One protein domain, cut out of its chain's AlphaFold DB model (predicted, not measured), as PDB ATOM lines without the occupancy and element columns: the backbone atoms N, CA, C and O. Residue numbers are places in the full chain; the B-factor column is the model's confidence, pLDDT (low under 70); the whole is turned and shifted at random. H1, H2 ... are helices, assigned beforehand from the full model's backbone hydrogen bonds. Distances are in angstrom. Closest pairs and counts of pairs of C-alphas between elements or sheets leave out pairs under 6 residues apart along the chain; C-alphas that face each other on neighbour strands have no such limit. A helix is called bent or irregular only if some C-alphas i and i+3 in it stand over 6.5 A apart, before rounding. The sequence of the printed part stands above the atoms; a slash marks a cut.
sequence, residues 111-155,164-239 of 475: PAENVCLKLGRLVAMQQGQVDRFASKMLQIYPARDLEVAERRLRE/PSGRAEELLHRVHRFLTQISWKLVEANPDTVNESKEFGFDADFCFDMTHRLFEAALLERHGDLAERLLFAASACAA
ATOM      1  N   PRO A 111      88.817 124.027 148.548       63.81
ATOM      2  CA  PRO A 111      89.929 123.896 149.489       63.81
ATOM      3  C   PRO A 111      89.767 122.728 150.480       63.81
ATOM      4  O   PRO A 111      90.765 122.078 150.789       63.81
ATOM      5  N   ALA A 112      88.545 122.391 150.909       50.78
ATOM      6  CA  ALA A 112      88.295 121.223 151.760       50.78
ATOM      7  C   ALA A 112      88.578 119.890 151.037       50.78
ATOM      8  O   ALA A 112      89.206 118.989 151.595       50.78
ATOM      9  N   GLU A 113      88.189 119.781 149.765       58.75
ATOM     10  CA  GLU A 113      88.461 118.608 148.929       58.75
ATOM     11  C   GLU A 113      89.970 118.440 148.695       58.75
ATOM     12  O   GLU A 113      90.512 117.342 148.819       58.75
ATOM     13  N   ASN A 114      90.687 119.543 148.457       67.00
ATOM     14  CA  ASN A 114      92.142 119.537 148.313       67.00
ATOM     15  C   ASN A 114      92.873 119.089 149.590       67.00
ATOM     16  O   ASN A 114      93.868 118.367 149.492       67.00
ATOM     17  N   VAL A 115      92.392 119.479 150.775       62.06
ATOM     18  CA  VAL A 115      92.949 119.027 152.063       62.06
ATOM     19  C   VAL A 115      92.736 117.523 152.241       62.06
ATOM     20  O   VAL A 115      93.703 116.803 152.493       62.06
ATOM     21  N   CYS A 116      91.523 117.016 152.003       52.78
ATOM     22  CA  CYS A 116      91.217 115.583 152.070       52.78
ATOM     23  C   CYS A 116      92.064 114.750 151.094       52.78
ATOM     24  O   CYS A 116      92.579 113.691 151.456       52.78
ATOM     25  N   LEU A 117      92.256 115.228 149.859       64.81
ATOM     26  CA  LEU A 117      93.070 114.538 148.855       64.81
ATOM     27  C   LEU A 117      94.556 114.506 149.212       64.81
ATOM     28  O   LEU A 117      95.222 113.492 148.987       64.81
ATOM     29  N   LYS A 118      95.089 115.598 149.766       67.00
ATOM     30  CA  LYS A 118      96.485 115.668 150.211       67.00
ATOM     31  C   LYS A 118      96.723 114.807 151.457       67.00
ATOM     32  O   LYS A 118      97.682 114.042 151.473       67.00
ATOM     33  N   LEU A 119      95.802 114.818 152.421       58.91
ATOM     34  CA  LEU A 119      95.808 113.912 153.577       58.91
ATOM     35  C   LEU A 119      95.744 112.441 153.159       58.91
ATOM     36  O   LEU A 119      96.533 111.629 153.635       58.91
ATOM     37  N   GLY A 120      94.869 112.093 152.213       64.81
ATOM     38  CA  GLY A 120      94.791 110.735 151.675       64.81
ATOM     39  C   GLY A 120      96.102 110.276 151.025       64.81
ATOM     40  O   GLY A 120      96.468 109.107 151.138       64.81
ATOM     41  N   ARG A 121      96.849 111.189 150.385       69.75
ATOM     42  CA  ARG A 121      98.196 110.899 149.863       69.75
ATOM     43  C   ARG A 121      99.213 110.691 150.982       69.75
ATOM     44  O   ARG A 121      99.979 109.739 150.884       69.75
ATOM     45  N   LEU A 122      99.195 111.527 152.021       65.06
ATOM     46  CA  LEU A 122     100.077 111.392 153.184       65.06
ATOM     47  C   LEU A 122      99.862 110.037 153.877       65.06
ATOM     48  O   LEU A 122     100.819 109.291 154.070       65.06
ATOM     49  N   VAL A 123      98.603 109.669 154.143       67.19
ATOM     50  CA  VAL A 123      98.238 108.369 154.729       67.19
ATOM     51  C   VAL A 123      98.658 107.218 153.817       67.19
ATOM     52  O   VAL A 123      99.269 106.265 154.282       67.19
ATOM     53  N   ALA A 124      98.399 107.294 152.507       68.00
ATOM     54  CA  ALA A 124      98.800 106.239 151.573       68.00
ATOM     55  C   ALA A 124     100.328 106.091 151.455       68.00
ATOM     56  O   ALA A 124     100.829 104.979 151.275       68.00
ATOM     57  N   MET A 125     101.068 107.200 151.545       69.12
ATOM     58  CA  MET A 125     102.527 107.207 151.543       69.12
ATOM     59  C   MET A 125     103.069 106.571 152.822       69.12
ATOM     60  O   MET A 125     103.872 105.642 152.727       69.12
ATOM     61  N   GLN A 126     102.573 106.997 153.987       66.25
ATOM     62  CA  GLN A 126     102.957 106.407 155.266       66.25
ATOM     63  C   GLN A 126     102.566 104.932 155.347       66.25
ATOM     64  O   GLN A 126     103.418 104.118 155.671       66.25
ATOM     65  N   GLN A 127     101.354 104.541 154.938       70.94
ATOM     66  CA  GLN A 127     100.950 103.134 154.884       70.94
ATOM     67  C   GLN A 127     101.874 102.324 153.973       70.94
ATOM     68  O   GLN A 127     102.349 101.266 154.359       70.94
ATOM     69  N   GLY A 128     102.188 102.818 152.771       71.25
ATOM     70  CA  GLY A 128     103.087 102.115 151.856       71.25
ATOM     71  C   GLY A 128     104.511 101.963 152.400       71.25
ATOM     72  O   GLY A 128     105.185 100.979 152.084       71.25
ATOM     73  N   GLN A 129     104.983 102.919 153.204       66.94
ATOM     74  CA  GLN A 129     106.262 102.831 153.906       66.94
ATOM     75  C   GLN A 129     106.189 101.867 155.092       66.94
ATOM     76  O   GLN A 129     107.052 100.997 155.200       66.94
ATOM     77  N   VAL A 130     105.142 101.966 155.913       64.31
ATOM     78  CA  VAL A 130     104.856 101.072 157.040       64.31
ATOM     79  C   VAL A 130     104.724  99.636 156.552       64.31
ATOM     80  O   VAL A 130     105.407  98.774 157.079       64.31
ATOM     81  N   ASP A 131     103.986  99.362 155.480       67.75
ATOM     82  CA  ASP A 131     103.832  98.022 154.906       67.75
ATOM     83  C   ASP A 131     105.174  97.440 154.449       67.75
ATOM     84  O   ASP A 131     105.481  96.270 154.702       67.75
ATOM     85  N   ARG A 132     106.003  98.240 153.758       70.88
ATOM     86  CA  ARG A 132     107.335  97.808 153.298       70.88
ATOM     87  C   ARG A 132     108.282  97.587 154.467       70.88
ATOM     88  O   ARG A 132     109.048  96.625 154.447       70.88
ATOM     89  N   PHE A 133     108.251  98.476 155.451       61.62
ATOM     90  CA  PHE A 133     109.109  98.404 156.619       61.62
ATOM     91  C   PHE A 133     108.684  97.265 157.541       61.62
ATOM     92  O   PHE A 133     109.520  96.432 157.848       61.62
ATOM     93  N   ALA A 134     107.400  97.131 157.872       59.81
ATOM     94  CA  ALA A 134     106.833  95.983 158.574       59.81
ATOM     95  C   ALA A 134     107.169  94.679 157.842       59.81
ATOM     96  O   ALA A 134     107.635  93.735 158.465       59.81
ATOM     97  N   SER A 135     107.063  94.632 156.506       64.94
ATOM     98  CA  SER A 135     107.499  93.456 155.734       64.94
ATOM     99  C   SER A 135     108.975  93.122 155.913       64.94
ATOM    100  O   SER A 135     109.306  91.949 156.043       64.94
ATOM    101  N   LYS A 136     109.862  94.121 155.909       62.84
ATOM    102  CA  LYS A 136     111.303  93.914 156.116       62.84
ATOM    103  C   LYS A 136     111.631  93.578 157.568       62.84
ATOM    104  O   LYS A 136     112.419  92.678 157.811       62.84
ATOM    105  N   MET A 137     111.014  94.254 158.528       52.62
ATOM    106  CA  MET A 137     111.190  93.983 159.951       52.62
ATOM    107  C   MET A 137     110.724  92.583 160.305       52.62
ATOM    108  O   MET A 137     111.422  91.913 161.039       52.62
ATOM    109  N   LEU A 138     109.626  92.103 159.726       54.75
ATOM    110  CA  LEU A 138     109.155  90.726 159.900       54.75
ATOM    111  C   LEU A 138     110.017  89.685 159.162       54.75
ATOM    112  O   LEU A 138     109.917  88.494 159.439       54.75
ATOM    113  N   GLN A 139     110.858  90.108 158.212       56.69
ATOM    114  CA  GLN A 139     111.910  89.253 157.649       56.69
ATOM    115  C   GLN A 139     113.154  89.211 158.546       56.69
ATOM    116  O   GLN A 139     113.879  88.221 158.516       56.69
ATOM    117  N   ILE A 140     113.410  90.281 159.309       51.19
ATOM    118  CA  ILE A 140     114.585  90.438 160.179       51.19
ATOM    119  C   ILE A 140     114.325  89.861 161.576       51.19
ATOM    120  O   ILE A 140     115.169  89.146 162.095       51.19
ATOM    121  N   TYR A 141     113.160  90.135 162.161       49.09
ATOM    122  CA  TYR A 141     112.636  89.471 163.348       49.09
ATOM    123  C   TYR A 141     111.889  88.232 162.875       49.09
ATOM    124  O   TYR A 141     110.760  88.355 162.387       49.09
ATOM    125  N   PRO A 142     112.496  87.040 162.944       50.22
ATOM    126  CA  PRO A 142     111.812  85.846 162.504       50.22
ATOM    127  C   PRO A 142     110.553  85.675 163.358       50.22
ATOM    128  O   PRO A 142     110.601  85.835 164.577       50.22
ATOM    129  N   ALA A 143     109.442  85.263 162.738       52.38
ATOM    130  CA  ALA A 143     108.251  84.775 163.444       52.38
ATOM    131  C   ALA A 143     108.622  83.827 164.603       52.38
ATOM    132  O   ALA A 143     107.969  83.815 165.638       52.38
ATOM    133  N   ARG A 144     109.758  83.135 164.463       54.75
ATOM    134  CA  ARG A 144     110.428  82.314 165.463       54.75
ATOM    135  C   ARG A 144     110.678  82.997 166.814       54.75
ATOM    136  O   ARG A 144     110.549  82.306 167.809       54.75
ATOM    137  N   ASP A 145     111.012  84.286 166.898       53.09
ATOM    138  CA  ASP A 145     111.257  84.954 168.191       53.09
ATOM    139  C   ASP A 145     109.951  85.290 168.920       53.09
ATOM    140  O   ASP A 145     109.859  85.097 170.133       53.09
ATOM    141  N   LEU A 146     108.912  85.699 168.181       53.16
ATOM    142  CA  LEU A 146     107.553  85.827 168.720       53.16
ATOM    143  C   LEU A 146     106.972  84.459 169.103       53.16
ATOM    144  O   LEU A 146     106.413  84.323 170.184       53.16
ATOM    145  N   GLU A 147     107.161  83.431 168.274       59.47
ATOM    146  CA  GLU A 147     106.761  82.047 168.562       59.47
ATOM    147  C   GLU A 147     107.540  81.461 169.747       59.47
ATOM    148  O   GLU A 147     106.991  80.687 170.522       59.47
ATOM    149  N   VAL A 148     108.820  81.808 169.918       63.66
ATOM    150  CA  VAL A 148     109.626  81.400 171.078       63.66
ATOM    151  C   VAL A 148     109.173  82.146 172.327       63.66
ATOM    152  O   VAL A 148     109.108  81.529 173.386       63.66
ATOM    153  N   ALA A 149     108.830  83.433 172.234       54.53
ATOM    154  CA  ALA A 149     108.238  84.176 173.344       54.53
ATOM    155  C   ALA A 149     106.870  83.593 173.741       54.53
ATOM    156  O   ALA A 149     106.644  83.336 174.921       54.53
ATOM    157  N   GLU A 150     106.005  83.287 172.768       57.31
ATOM    158  CA  GLU A 150     104.720  82.607 172.975       57.31
ATOM    159  C   GLU A 150     104.908  81.231 173.610       57.31
ATOM    160  O   GLU A 150     104.262  80.894 174.602       57.31
ATOM    161  N   ARG A 151     105.830  80.434 173.066       64.62
ATOM    162  CA  ARG A 151     106.140  79.104 173.577       64.62
ATOM    163  C   ARG A 151     106.679  79.180 175.002       64.62
ATOM    164  O   ARG A 151     106.216  78.428 175.843       64.62
ATOM    165  N   ARG A 152     107.569  80.128 175.308       62.28
ATOM    166  CA  ARG A 152     108.081  80.359 176.670       62.28
ATOM    167  C   ARG A 152     106.999  80.835 177.639       62.28
ATOM    168  O   ARG A 152     107.048  80.452 178.802       62.28
ATOM    169  N   LEU A 153     106.039  81.639 177.181       54.91
ATOM    170  CA  LEU A 153     104.867  82.018 177.977       54.91
ATOM    171  C   LEU A 153     103.991  80.799 178.292       54.91
ATOM    172  O   LEU A 153     103.568  80.645 179.431       54.91
ATOM    173  N   ARG A 154     103.760  79.910 177.315       59.69
ATOM    174  CA  ARG A 154     102.956  78.686 177.492       59.69
ATOM    175  C   ARG A 154     103.656  77.590 178.296       59.69
ATOM    176  O   ARG A 154     102.999  76.867 179.033       59.69
ATOM    177  N   GLU A 155     104.964  77.435 178.117       60.91
ATOM    178  CA  GLU A 155     105.787  76.409 178.771       60.91
ATOM    179  C   GLU A 155     106.252  76.828 180.173       60.91
ATOM    180  O   GLU A 155     106.811  76.006 180.900       60.91
ATOM    181  N   PRO A 164     104.483  85.326 187.693       58.09
ATOM    182  CA  PRO A 164     104.049  85.419 186.296       58.09
ATOM    183  C   PRO A 164     103.622  86.835 185.875       58.09
ATOM    184  O   PRO A 164     103.868  87.203 184.726       58.09
ATOM    185  N   SER A 165     103.079  87.650 186.786       62.88
ATOM    186  CA  SER A 165     102.621  89.013 186.465       62.88
ATOM    187  C   SER A 165     103.769  89.916 186.008       62.88
ATOM    188  O   SER A 165     103.701  90.509 184.934       62.88
ATOM    189  N   GLY A 166     104.888  89.923 186.740       67.88
ATOM    190  CA  GLY A 166     106.039  90.771 186.410       67.88
ATOM    191  C   GLY A 166     106.687  90.447 185.058       67.88
ATOM    192  O   GLY A 166     107.153  91.346 184.365       67.88
ATOM    193  N   ARG A 167     106.688  89.175 184.630       68.56
ATOM    194  CA  ARG A 167     107.224  88.787 183.308       68.56
ATOM    195  C   ARG A 167     106.319  89.230 182.166       68.56
ATOM    196  O   ARG A 167     106.815  89.607 181.106       68.56
ATOM    197  N   ALA A 168     105.010  89.152 182.372       67.88
ATOM    198  CA  ALA A 168     104.035  89.560 181.378       67.88
ATOM    199  C   ALA A 168     104.031  91.086 181.200       67.88
ATOM    200  O   ALA A 168     104.099  91.569 180.071       67.88
ATOM    201  N   GLU A 169     104.084  91.838 182.304       70.38
ATOM    202  CA  GLU A 169     104.279  93.293 182.289       70.38
ATOM    203  C   GLU A 169     105.595  93.688 181.611       70.38
ATOM    204  O   GLU A 169     105.616  94.580 180.762       70.38
ATOM    205  N   GLU A 170     106.699  92.997 181.918       77.44
ATOM    206  CA  GLU A 170     107.983  93.252 181.263       77.44
ATOM    207  C   GLU A 170     107.904  93.018 179.747       77.44
ATOM    208  O   GLU A 170     108.446  93.809 178.970       77.44
ATOM    209  N   LEU A 171     107.224  91.956 179.304       73.12
ATOM    210  CA  LEU A 171     107.034  91.684 177.882       73.12
ATOM    211  C   LEU A 171     106.197  92.774 177.206       73.12
ATOM    212  O   LEU A 171     106.604  93.267 176.155       73.12
ATOM    213  N   LEU A 172     105.077  93.182 177.809       72.31
ATOM    214  CA  LEU A 172     104.247  94.274 177.292       72.31
ATOM    215  C   LEU A 172     105.053  95.569 177.169       72.31
ATOM    216  O   LEU A 172     105.044  96.197 176.112       72.31
ATOM    217  N   HIS A 173     105.832  95.920 178.194       79.62
ATOM    218  CA  HIS A 173     106.720  97.079 178.152       79.62
ATOM    219  C   HIS A 173     107.795  96.972 177.067       79.62
ATOM    220  O   HIS A 173     108.145  97.979 176.450       79.62
ATOM    221  N   ARG A 174     108.339  95.776 176.813       80.06
ATOM    222  CA  ARG A 174     109.295  95.560 175.717       80.06
ATOM    223  C   ARG A 174     108.635  95.750 174.357       80.06
ATOM    224  O   ARG A 174     109.235  96.401 173.505       80.06
ATOM    225  N   VAL A 175     107.425  95.220 174.165       76.69
ATOM    226  CA  VAL A 175     106.664  95.400 172.922       76.69
ATOM    227  C   VAL A 175     106.342  96.876 172.714       76.69
ATOM    228  O   VAL A 175     106.700  97.419 171.677       76.69
ATOM    229  N   HIS A 176     105.776  97.556 173.711       80.38
ATOM    230  CA  HIS A 176     105.486  98.990 173.636       80.38
ATOM    231  C   HIS A 176     106.738  99.817 173.329       80.38
ATOM    232  O   HIS A 176     106.760 100.570 172.358       80.38
ATOM    233  N   ARG A 177     107.842  99.602 174.060       84.19
ATOM    234  CA  ARG A 177     109.115 100.290 173.797       84.19
ATOM    235  C   ARG A 177     109.605 100.051 172.370       84.19
ATOM    236  O   ARG A 177     110.108 100.980 171.744       84.19
ATOM    237  N   PHE A 178     109.487  98.825 171.866       81.12
ATOM    238  CA  PHE A 178     109.863  98.483 170.498       81.12
ATOM    239  C   PHE A 178     109.007  99.233 169.470       81.12
ATOM    240  O   PHE A 178     109.570  99.843 168.559       81.12
ATOM    241  N   LEU A 179     107.681  99.254 169.650       78.50
ATOM    242  CA  LEU A 179     106.753 100.003 168.797       78.50
ATOM    243  C   LEU A 179     107.106 101.491 168.784       78.50
ATOM    244  O   LEU A 179     107.344 102.061 167.723       78.50
ATOM    245  N   THR A 180     107.248 102.095 169.961       80.88
ATOM    246  CA  THR A 180     107.598 103.510 170.123       80.88
ATOM    247  C   THR A 180     108.941 103.847 169.474       80.88
ATOM    248  O   THR A 180     109.043 104.815 168.721       80.88
ATOM    249  N   GLN A 181     109.982 103.038 169.694       85.88
ATOM    250  CA  GLN A 181     111.296 103.275 169.087       85.88
ATOM    251  C   GLN A 181     111.267 103.174 167.559       85.88
ATOM    252  O   GLN A 181     111.954 103.938 166.881       85.88
ATOM    253  N   ILE A 182     110.503 102.231 167.007       79.25
ATOM    254  CA  ILE A 182     110.381 102.071 165.556       79.25
ATOM    255  C   ILE A 182     109.598 103.216 164.939       79.25
ATOM    256  O   ILE A 182     110.038 103.752 163.921       79.25
ATOM    257  N   SER A 183     108.485 103.612 165.549       80.06
ATOM    258  CA  SER A 183     107.692 104.747 165.088       80.06
ATOM    259  C   SER A 183     108.545 106.014 165.020       80.06
ATOM    260  O   SER A 183     108.569 106.665 163.980       80.06
ATOM    261  N   TRP A 184     109.342 106.302 166.056       86.25
ATOM    262  CA  TRP A 184     110.272 107.437 166.035       86.25
ATOM    263  C   TRP A 184     111.332 107.317 164.944       86.25
ATOM    264  O   TRP A 184     111.511 108.252 164.170       86.25
ATOM    265  N   LYS A 185     111.981 106.157 164.807       83.00
ATOM    266  CA  LYS A 185     112.978 105.945 163.746       83.00
ATOM    267  C   LYS A 185     112.397 106.111 162.346       83.00
ATOM    268  O   LYS A 185     113.094 106.579 161.454       83.00
ATOM    269  N   LEU A 186     111.141 105.720 162.133       75.62
ATOM    270  CA  LEU A 186     110.456 105.913 160.858       75.62
ATOM    271  C   LEU A 186     110.180 107.391 160.584       75.62
ATOM    272  O   LEU A 186     110.410 107.842 159.465       75.62
ATOM    273  N   VAL A 187     109.749 108.144 161.595       83.50
ATOM    274  CA  VAL A 187     109.570 109.599 161.489       83.50
ATOM    275  C   VAL A 187     110.910 110.289 161.202       83.50
ATOM    276  O   VAL A 187     111.005 111.077 160.264       83.50
ATOM    277  N   GLU A 188     111.970 109.939 161.935       85.06
ATOM    278  CA  GLU A 188     113.323 110.490 161.759       85.06
ATOM    279  C   GLU A 188     113.936 110.146 160.396       85.06
ATOM    280  O   GLU A 188     114.603 110.979 159.786       85.06
ATOM    281  N   ALA A 189     113.701 108.932 159.892       80.81
ATOM    282  CA  ALA A 189     114.201 108.493 158.593       80.81
ATOM    283  C   ALA A 189     113.467 109.137 157.405       80.81
ATOM    284  O   ALA A 189     113.946 109.035 156.274       80.81
ATOM    285  N   ASN A 190     112.320 109.786 157.639       82.00
ATOM    286  CA  ASN A 190     111.501 110.414 156.604       82.00
ATOM    287  C   ASN A 190     111.241 111.899 156.926       82.00
ATOM    288  O   ASN A 190     110.083 112.310 157.059       82.00
ATOM    289  N   PRO A 191     112.294 112.738 157.011       84.25
ATOM    290  CA  PRO A 191     112.145 114.153 157.345       84.25
ATOM    291  C   PRO A 191     111.278 114.900 156.325       84.25
ATOM    292  O   PRO A 191     110.576 115.834 156.697       84.25
ATOM    293  N   ASP A 192     111.261 114.457 155.064       83.94
ATOM    294  CA  ASP A 192     110.400 115.017 154.020       83.94
ATOM    295  C   ASP A 192     108.919 114.841 154.358       83.94
ATOM    296  O   ASP A 192     108.145 115.774 154.201       83.94
ATOM    297  N   THR A 193     108.524 113.691 154.913       78.50
ATOM    298  CA  THR A 193     107.136 113.451 155.336       78.50
ATOM    299  C   THR A 193     106.729 114.380 156.478       78.50
ATOM    300  O   THR A 193     105.612 114.888 156.479       78.50
ATOM    301  N   VAL A 194     107.639 114.649 157.420       82.12
ATOM    302  CA  VAL A 194     107.410 115.602 158.522       82.12
ATOM    303  C   VAL A 194     107.397 117.049 158.021       82.12
ATOM    304  O   VAL A 194     106.646 117.887 158.509       82.12
ATOM    305  N   ASN A 195     108.233 117.387 157.043       82.62
ATOM    306  CA  ASN A 195     108.244 118.725 156.457       82.62
ATOM    307  C   ASN A 195     106.978 118.974 155.629       82.62
ATOM    308  O   ASN A 195     106.359 120.022 155.780       82.62
ATOM    309  N   GLU A 196     106.550 117.992 154.836       82.75
ATOM    310  CA  GLU A 196     105.275 118.025 154.123       82.75
ATOM    311  C   GLU A 196     104.103 118.115 155.106       82.75
ATOM    312  O   GLU A 196     103.192 118.905 154.886       82.75
ATOM    313  N   SER A 197     104.121 117.377 156.224       80.25
ATOM    314  CA  SER A 197     103.054 117.449 157.232       80.25
ATOM    315  C   SER A 197     102.937 118.838 157.867       80.25
ATOM    316  O   SER A 197     101.825 119.311 158.108       80.25
ATOM    317  N   LYS A 198     104.067 119.525 158.085       85.81
ATOM    318  CA  LYS A 198     104.094 120.900 158.608       85.81
ATOM    319  C   LYS A 198     103.417 121.896 157.677       85.81
ATOM    320  O   LYS A 198     102.817 122.847 158.174       85.81
ATOM    321  N   GLU A 199     103.438 121.674 156.360       85.50
ATOM    322  CA  GLU A 199     102.678 122.505 155.409       85.50
ATOM    323  C   GLU A 199     101.162 122.445 155.661       85.50
ATOM    324  O   GLU A 199     100.429 123.352 155.270       85.50
ATOM    325  N   PHE A 200     100.692 121.403 156.351       77.94
ATOM    326  CA  PHE A 200      99.300 121.223 156.765       77.94
ATOM    327  C   PHE A 200      99.049 121.581 158.235       77.94
ATOM    328  O   PHE A 200      97.949 121.356 158.736       77.94
ATOM    329  N   GLY A 201     100.048 122.128 158.935       85.88
ATOM    330  CA  GLY A 201      99.958 122.435 160.362       85.88
ATOM    331  C   GLY A 201     100.100 121.217 161.278       85.88
ATOM    332  O   GLY A 201      99.781 121.322 162.458       85.88
ATOM    333  N   PHE A 202     100.575 120.076 160.766       85.50
ATOM    334  CA  PHE A 202     100.861 118.898 161.586       85.50
ATOM    335  C   PHE A 202     102.328 118.869 162.008       85.50
ATOM    336  O   PHE A 202     103.235 119.025 161.185       85.50
ATOM    337  N   ASP A 203     102.558 118.626 163.290       86.00
ATOM    338  CA  ASP A 203     103.889 118.494 163.865       86.00
ATOM    339  C   ASP A 203     104.435 117.055 163.765       86.00
ATOM    340  O   ASP A 203     103.857 116.160 163.137       86.00
ATOM    341  N   ALA A 204     105.625 116.855 164.334       84.00
ATOM    342  CA  ALA A 204     106.278 115.552 164.368       84.00
ATOM    343  C   ALA A 204     105.514 114.546 165.242       84.00
ATOM    344  O   ALA A 204     105.502 113.361 164.908       84.00
ATOM    345  N   ASP A 205     104.842 115.012 166.298       82.56
ATOM    346  CA  ASP A 205     104.071 114.167 167.211       82.56
ATOM    347  C   ASP A 205     102.849 113.582 166.492       82.56
ATOM    348  O   ASP A 205     102.592 112.383 166.575       82.56
ATOM    349  N   PHE A 206     102.169 114.372 165.654       83.44
ATOM    350  CA  PHE A 206     101.116 113.857 164.777       83.44
ATOM    351  C   PHE A 206     101.629 112.776 163.810       83.44
ATOM    352  O   PHE A 206     100.977 111.746 163.608       83.44
ATOM    353  N   CYS A 207     102.798 112.989 163.193       81.19
ATOM    354  CA  CYS A 207     103.398 111.996 162.296       81.19
ATOM    355  C   CYS A 207     103.784 110.712 163.034       81.19
ATOM    356  O   CYS A 207     103.622 109.619 162.480       81.19
ATOM    357  N   PHE A 208     104.285 110.844 164.262       86.12
ATOM    358  CA  PHE A 208     104.584 109.730 165.150       86.12
ATOM    359  C   PHE A 208     103.317 108.934 165.470       86.12
ATOM    360  O   PHE A 208     103.305 107.727 165.232       86.12
ATOM    361  N   ASP A 209     102.238 109.598 165.885       80.62
ATOM    362  CA  ASP A 209     100.958 108.963 166.216       80.62
ATOM    363  C   ASP A 209     100.369 108.198 165.045       80.62
ATOM    364  O   ASP A 209      99.939 107.052 165.190       80.62
ATOM    365  N   MET A 210     100.371 108.823 163.868       82.62
ATOM    366  CA  MET A 210      99.909 108.184 162.645       82.62
ATOM    367  C   MET A 210     100.739 106.932 162.359       82.62
ATOM    368  O   MET A 210     100.189 105.846 162.203       82.62
ATOM    369  N   THR A 211     102.066 107.059 162.368       79.81
ATOM    370  CA  THR A 211     102.975 105.939 162.104       79.81
ATOM    371  C   THR A 211     102.791 104.818 163.127       79.81
ATOM    372  O   THR A 211     102.753 103.651 162.746       79.81
ATOM    373  N   HIS A 212     102.637 105.152 164.411       82.56
ATOM    374  CA  HIS A 212     102.390 104.200 165.491       82.56
ATOM    375  C   HIS A 212     101.095 103.422 165.269       82.56
ATOM    376  O   HIS A 212     101.130 102.196 165.245       82.56
ATOM    377  N   ARG A 213      99.985 104.110 164.977       80.94
ATOM    378  CA  ARG A 213      98.689 103.480 164.667       80.94
ATOM    379  C   ARG A 213      98.762 102.560 163.456       80.94
ATOM    380  O   ARG A 213      98.220 101.459 163.484       80.94
ATOM    381  N   LEU A 214      99.433 102.994 162.387       80.56
ATOM    382  CA  LEU A 214      99.605 102.164 161.194       80.56
ATOM    383  C   LEU A 214     100.448 100.922 161.504       80.56
ATOM    384  O   LEU A 214     100.196  99.858 160.945       80.56
ATOM    385  N   PHE A 215     101.428 101.035 162.404       79.19
ATOM    386  CA  PHE A 215     102.251  99.909 162.829       79.19
ATOM    387  C   PHE A 215     101.488  98.940 163.739       79.19
ATOM    388  O   PHE A 215     101.563  97.731 163.522       79.19
ATOM    389  N   GLU A 216     100.708  99.452 164.699       80.56
ATOM    390  CA  GLU A 216      99.764  98.662 165.499       80.56
ATOM    391  C   GLU A 216      98.812  97.882 164.580       80.56
ATOM    392  O   GLU A 216      98.679  96.663 164.703       80.56
ATOM    393  N   ALA A 217      98.206  98.573 163.607       79.25
ATOM    394  CA  ALA A 217      97.295  97.983 162.634       79.25
ATOM    395  C   ALA A 217      97.984  96.932 161.760       79.25
ATOM    396  O   ALA A 217      97.449  95.844 161.599       79.25
ATOM    397  N   ALA A 218      99.183  97.203 161.240       77.62
ATOM    398  CA  ALA A 218      99.915  96.256 160.401       77.62
ATOM    399  C   ALA A 218     100.354  94.999 161.172       77.62
ATOM    400  O   ALA A 218     100.341  93.897 160.616       77.62
ATOM    401  N   LEU A 219     100.734  95.143 162.446       73.19
ATOM    402  CA  LEU A 219     101.048  94.009 163.315       73.19
ATOM    403  C   LEU A 219      99.813  93.157 163.585       73.19
ATOM    404  O   LEU A 219      99.887  91.936 163.459       73.19
ATOM    405  N   LEU A 220      98.678  93.785 163.891       71.56
ATOM    406  CA  LEU A 220      97.415  93.083 164.106       71.56
ATOM    407  C   LEU A 220      96.802  92.543 162.807       71.56
ATOM    408  O   LEU A 220      96.147  91.518 162.830       71.56
ATOM    409  N   GLU A 221      97.033  93.137 161.644       74.25
ATOM    410  CA  GLU A 221      96.540  92.571 160.382       74.25
ATOM    411  C   GLU A 221      97.344  91.320 159.998       74.25
ATOM    412  O   GLU A 221      96.786  90.303 159.589       74.25
ATOM    413  N   ARG A 222      98.672  91.364 160.162       69.44
ATOM    414  CA  ARG A 222      99.558  90.252 159.776       69.44
ATOM    415  C   ARG A 222      99.618  89.127 160.787       69.44
ATOM    416  O   ARG A 222      99.861  87.983 160.408       69.44
ATOM    417  N   HIS A 223      99.429  89.455 162.056       65.56
ATOM    418  CA  HIS A 223      99.537  88.516 163.157       65.56
ATOM    419  C   HIS A 223      98.299  88.536 164.039       65.56
ATOM    420  O   HIS A 223      98.433  88.110 165.169       65.56
ATOM    421  N   GLY A 224      97.133  88.999 163.578       60.44
ATOM    422  CA  GLY A 224      95.960  89.292 164.421       60.44
ATOM    423  C   GLY A 224      95.716  88.282 165.515       60.44
ATOM    424  O   GLY A 224      95.829  88.619 166.681       60.44
ATOM    425  N   ASP A 225      95.593  87.013 165.146       63.22
ATOM    426  CA  ASP A 225      95.437  85.945 166.126       63.22
ATOM    427  C   ASP A 225      96.615  85.829 167.108       63.22
ATOM    428  O   ASP A 225      96.396  85.621 168.288       63.22
ATOM    429  N   LEU A 226      97.867  85.943 166.663       60.50
ATOM    430  CA  LEU A 226      99.055  85.764 167.502       60.50
ATOM    431  C   LEU A 226      99.422  87.013 168.315       60.50
ATOM    432  O   LEU A 226      99.730  86.887 169.491       60.50
ATOM    433  N   ALA A 227      99.415  88.201 167.714       60.56
ATOM    434  CA  ALA A 227      99.723  89.464 168.374       60.56
ATOM    435  C   ALA A 227      98.617  89.839 169.358       60.56
ATOM    436  O   ALA A 227      98.929  90.191 170.490       60.56
ATOM    437  N   GLU A 228      97.346  89.679 168.977       64.31
ATOM    438  CA  GLU A 228      96.236  89.841 169.910       64.31
ATOM    439  C   GLU A 228      96.328  88.785 171.005       64.31
ATOM    440  O   GLU A 228      96.335  89.159 172.165       64.31
ATOM    441  N   ARG A 229      96.541  87.493 170.704       67.25
ATOM    442  CA  ARG A 229      96.702  86.487 171.774       67.25
ATOM    443  C   ARG A 229      97.919  86.722 172.650       67.25
ATOM    444  O   ARG A 229      97.830  86.430 173.827       67.25
ATOM    445  N   LEU A 230      99.040  87.212 172.132       64.19
ATOM    446  CA  LEU A 230     100.246  87.465 172.923       64.19
ATOM    447  C   LEU A 230     100.097  88.697 173.800       64.19
ATOM    448  O   LEU A 230     100.439  88.645 174.976       64.19
ATOM    449  N   LEU A 231      99.580  89.787 173.240       63.28
ATOM    450  CA  LEU A 231      99.339  91.017 173.979       63.28
ATOM    451  C   LEU A 231      98.201  90.817 174.979       63.28
ATOM    452  O   LEU A 231      98.337  91.203 176.131       63.28
ATOM    453  N   PHE A 232      97.133  90.131 174.580       65.88
ATOM    454  CA  PHE A 232      96.017  89.794 175.451       65.88
ATOM    455  C   PHE A 232      96.409  88.762 176.505       65.88
ATOM    456  O   PHE A 232      96.059  88.947 177.659       65.88
ATOM    457  N   ALA A 233      97.180  87.719 176.177       65.31
ATOM    458  CA  ALA A 233      97.680  86.776 177.180       65.31
ATOM    459  C   ALA A 233      98.659  87.451 178.137       65.31
ATOM    460  O   ALA A 233      98.597  87.198 179.331       65.31
ATOM    461  N   ALA A 234      99.529  88.342 177.655       63.12
ATOM    462  CA  ALA A 234     100.414  89.089 178.535       63.12
ATOM    463  C   ALA A 234      99.625  90.067 179.425       63.12
ATOM    464  O   ALA A 234      99.881  90.147 180.622       63.12
ATOM    465  N   SER A 235      98.607  90.748 178.894       61.50
ATOM    466  CA  SER A 235      97.721  91.601 179.696       61.50
ATOM    467  C   SER A 235      96.871  90.795 180.678       61.50
ATOM    468  O   SER A 235      96.731  91.220 181.817       61.50
ATOM    469  N   ALA A 236      96.380  89.618 180.289       62.31
ATOM    470  CA  ALA A 236      95.616  88.712 181.145       62.31
ATOM    471  C   ALA A 236      96.493  88.018 182.196       62.31
ATOM    472  O   ALA A 236      96.001  87.632 183.242       62.31
ATOM    473  N   CYS A 237      97.795  87.850 181.948       58.41
ATOM    474  CA  CYS A 237      98.743  87.394 182.963       58.41
ATOM    475  C   CYS A 237      99.159  88.521 183.927       58.41
ATOM    476  O   CYS A 237      99.572  88.227 185.049       58.41
ATOM    477  N   ALA A 238      99.101  89.782 183.485       57.03
ATOM    478  CA  ALA A 238      99.442  90.960 184.282       57.03
ATOM    479  C   ALA A 238      98.271  91.442 185.153       57.03
ATOM    480  O   ALA A 238      98.464  91.759 186.326       57.03
ATOM    481  N   ALA A 239      97.054  91.471 184.607       58.88
ATOM    482  CA  ALA A 239      95.844  91.532 185.410       58.88
ATOM    483  C   ALA A 239      95.748  90.202 186.161       58.88
ATOM    484  O   ALA A 239      95.803  89.148 185.538       58.88
TER     485      ALA A 239
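AT A GLANCE: This is residues 111 to 155 and 164 to 239 of the 475 residues of the protein "Ras and Rab interactor 2" of Hondaea fermentalgiana (UniProt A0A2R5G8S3). What shape does the model have? It is a rod of helices in which H5a, the first arm of the bent last helix H5, lies near the middle and is crossed steeply by both H1 and H3, which are near each other. H4 lies by the first residues of H5a toward one end, and H2, the second arm H5b and the first residues of H3 lie toward the other. What is it made of? The printed part has 121 residues with five named helices, H1 to H5 in that order, and no named strand; the class is all helix. How compact is it? It is only just loose, close to compact, with a radius of gyration of the C-alphas of 16.8 A and spans of 57 by 28 by 24 A.

HOW THE PARTS SIT: What does H1 touch? H1, residues 111 to 140, touches H5a, residues 204 to 222, with its residues 126 to 134 alone; the closest C-alphas, of Val 130 and Phe 215, are 6.5 A apart, at a steep tilt of 55 degrees, the same way. What is by H2? H2, residues 143 to 155, meets H1 only through their link; it is close but not clearly touching H5b, residues 225 to 238, where the closest C-alphas, of Glu 150 and Leu 230, are 6.6 A apart. What does H3 touch? H3, residues 164 to 189, touches H5a with residues 179 to 187 alone, closest at the C-alphas of Ser 183 and His 212, 5.3 A. It touches H5b with residues 164 to 172 alone, closest at the C-alphas of Ser 165 and Ala 238, 4.3 A. And H4, and the helices' backbones? H4, residues 191 to 198, and H5a only just touch, with 3 pairs of C-alphas within 8 A, the closest those of Val 194 and Ala 204, 6.0 A. In H1, H2, H3, H4, H5a and H5b every O i to N i+4 pair is within hydrogen-bond range.

IN THESE COORDINATES: Where do the first helices run? H1 begins at C-alpha 111, (89.929, 123.896, 149.489), and measures 42.9 A; H2 measures 17.6 A. H3 measures 37.5 A from C-alpha 164, (104.049, 85.419, 186.296), and H4 measures 10.6 A. Where does H5 bend? By its hydrogen bonds H5 was assigned as one helix, residues 204 to 238, but it is bent: C-alphas 222 and 225 are 8.7 A apart. H5a measures 26.6 A; H5b measures 19.3 A and ends at C-alpha 238, (99.442, 90.960, 184.282).

THE WHOLE: How far does it reach? The two C-alphas farthest apart, of Pro 111 and Glu 155, are 58.0 A apart. Is there a cut? Residues 156 to 163 are not printed, and C-alphas 155 and 164 are 11.9 A apart across the cut; the links printed whole are tight. Where is confidence low? The mean pLDDT of the printed part is 70.1, and 65 residues are under 70, among them 133 to 155 and 222 to 239.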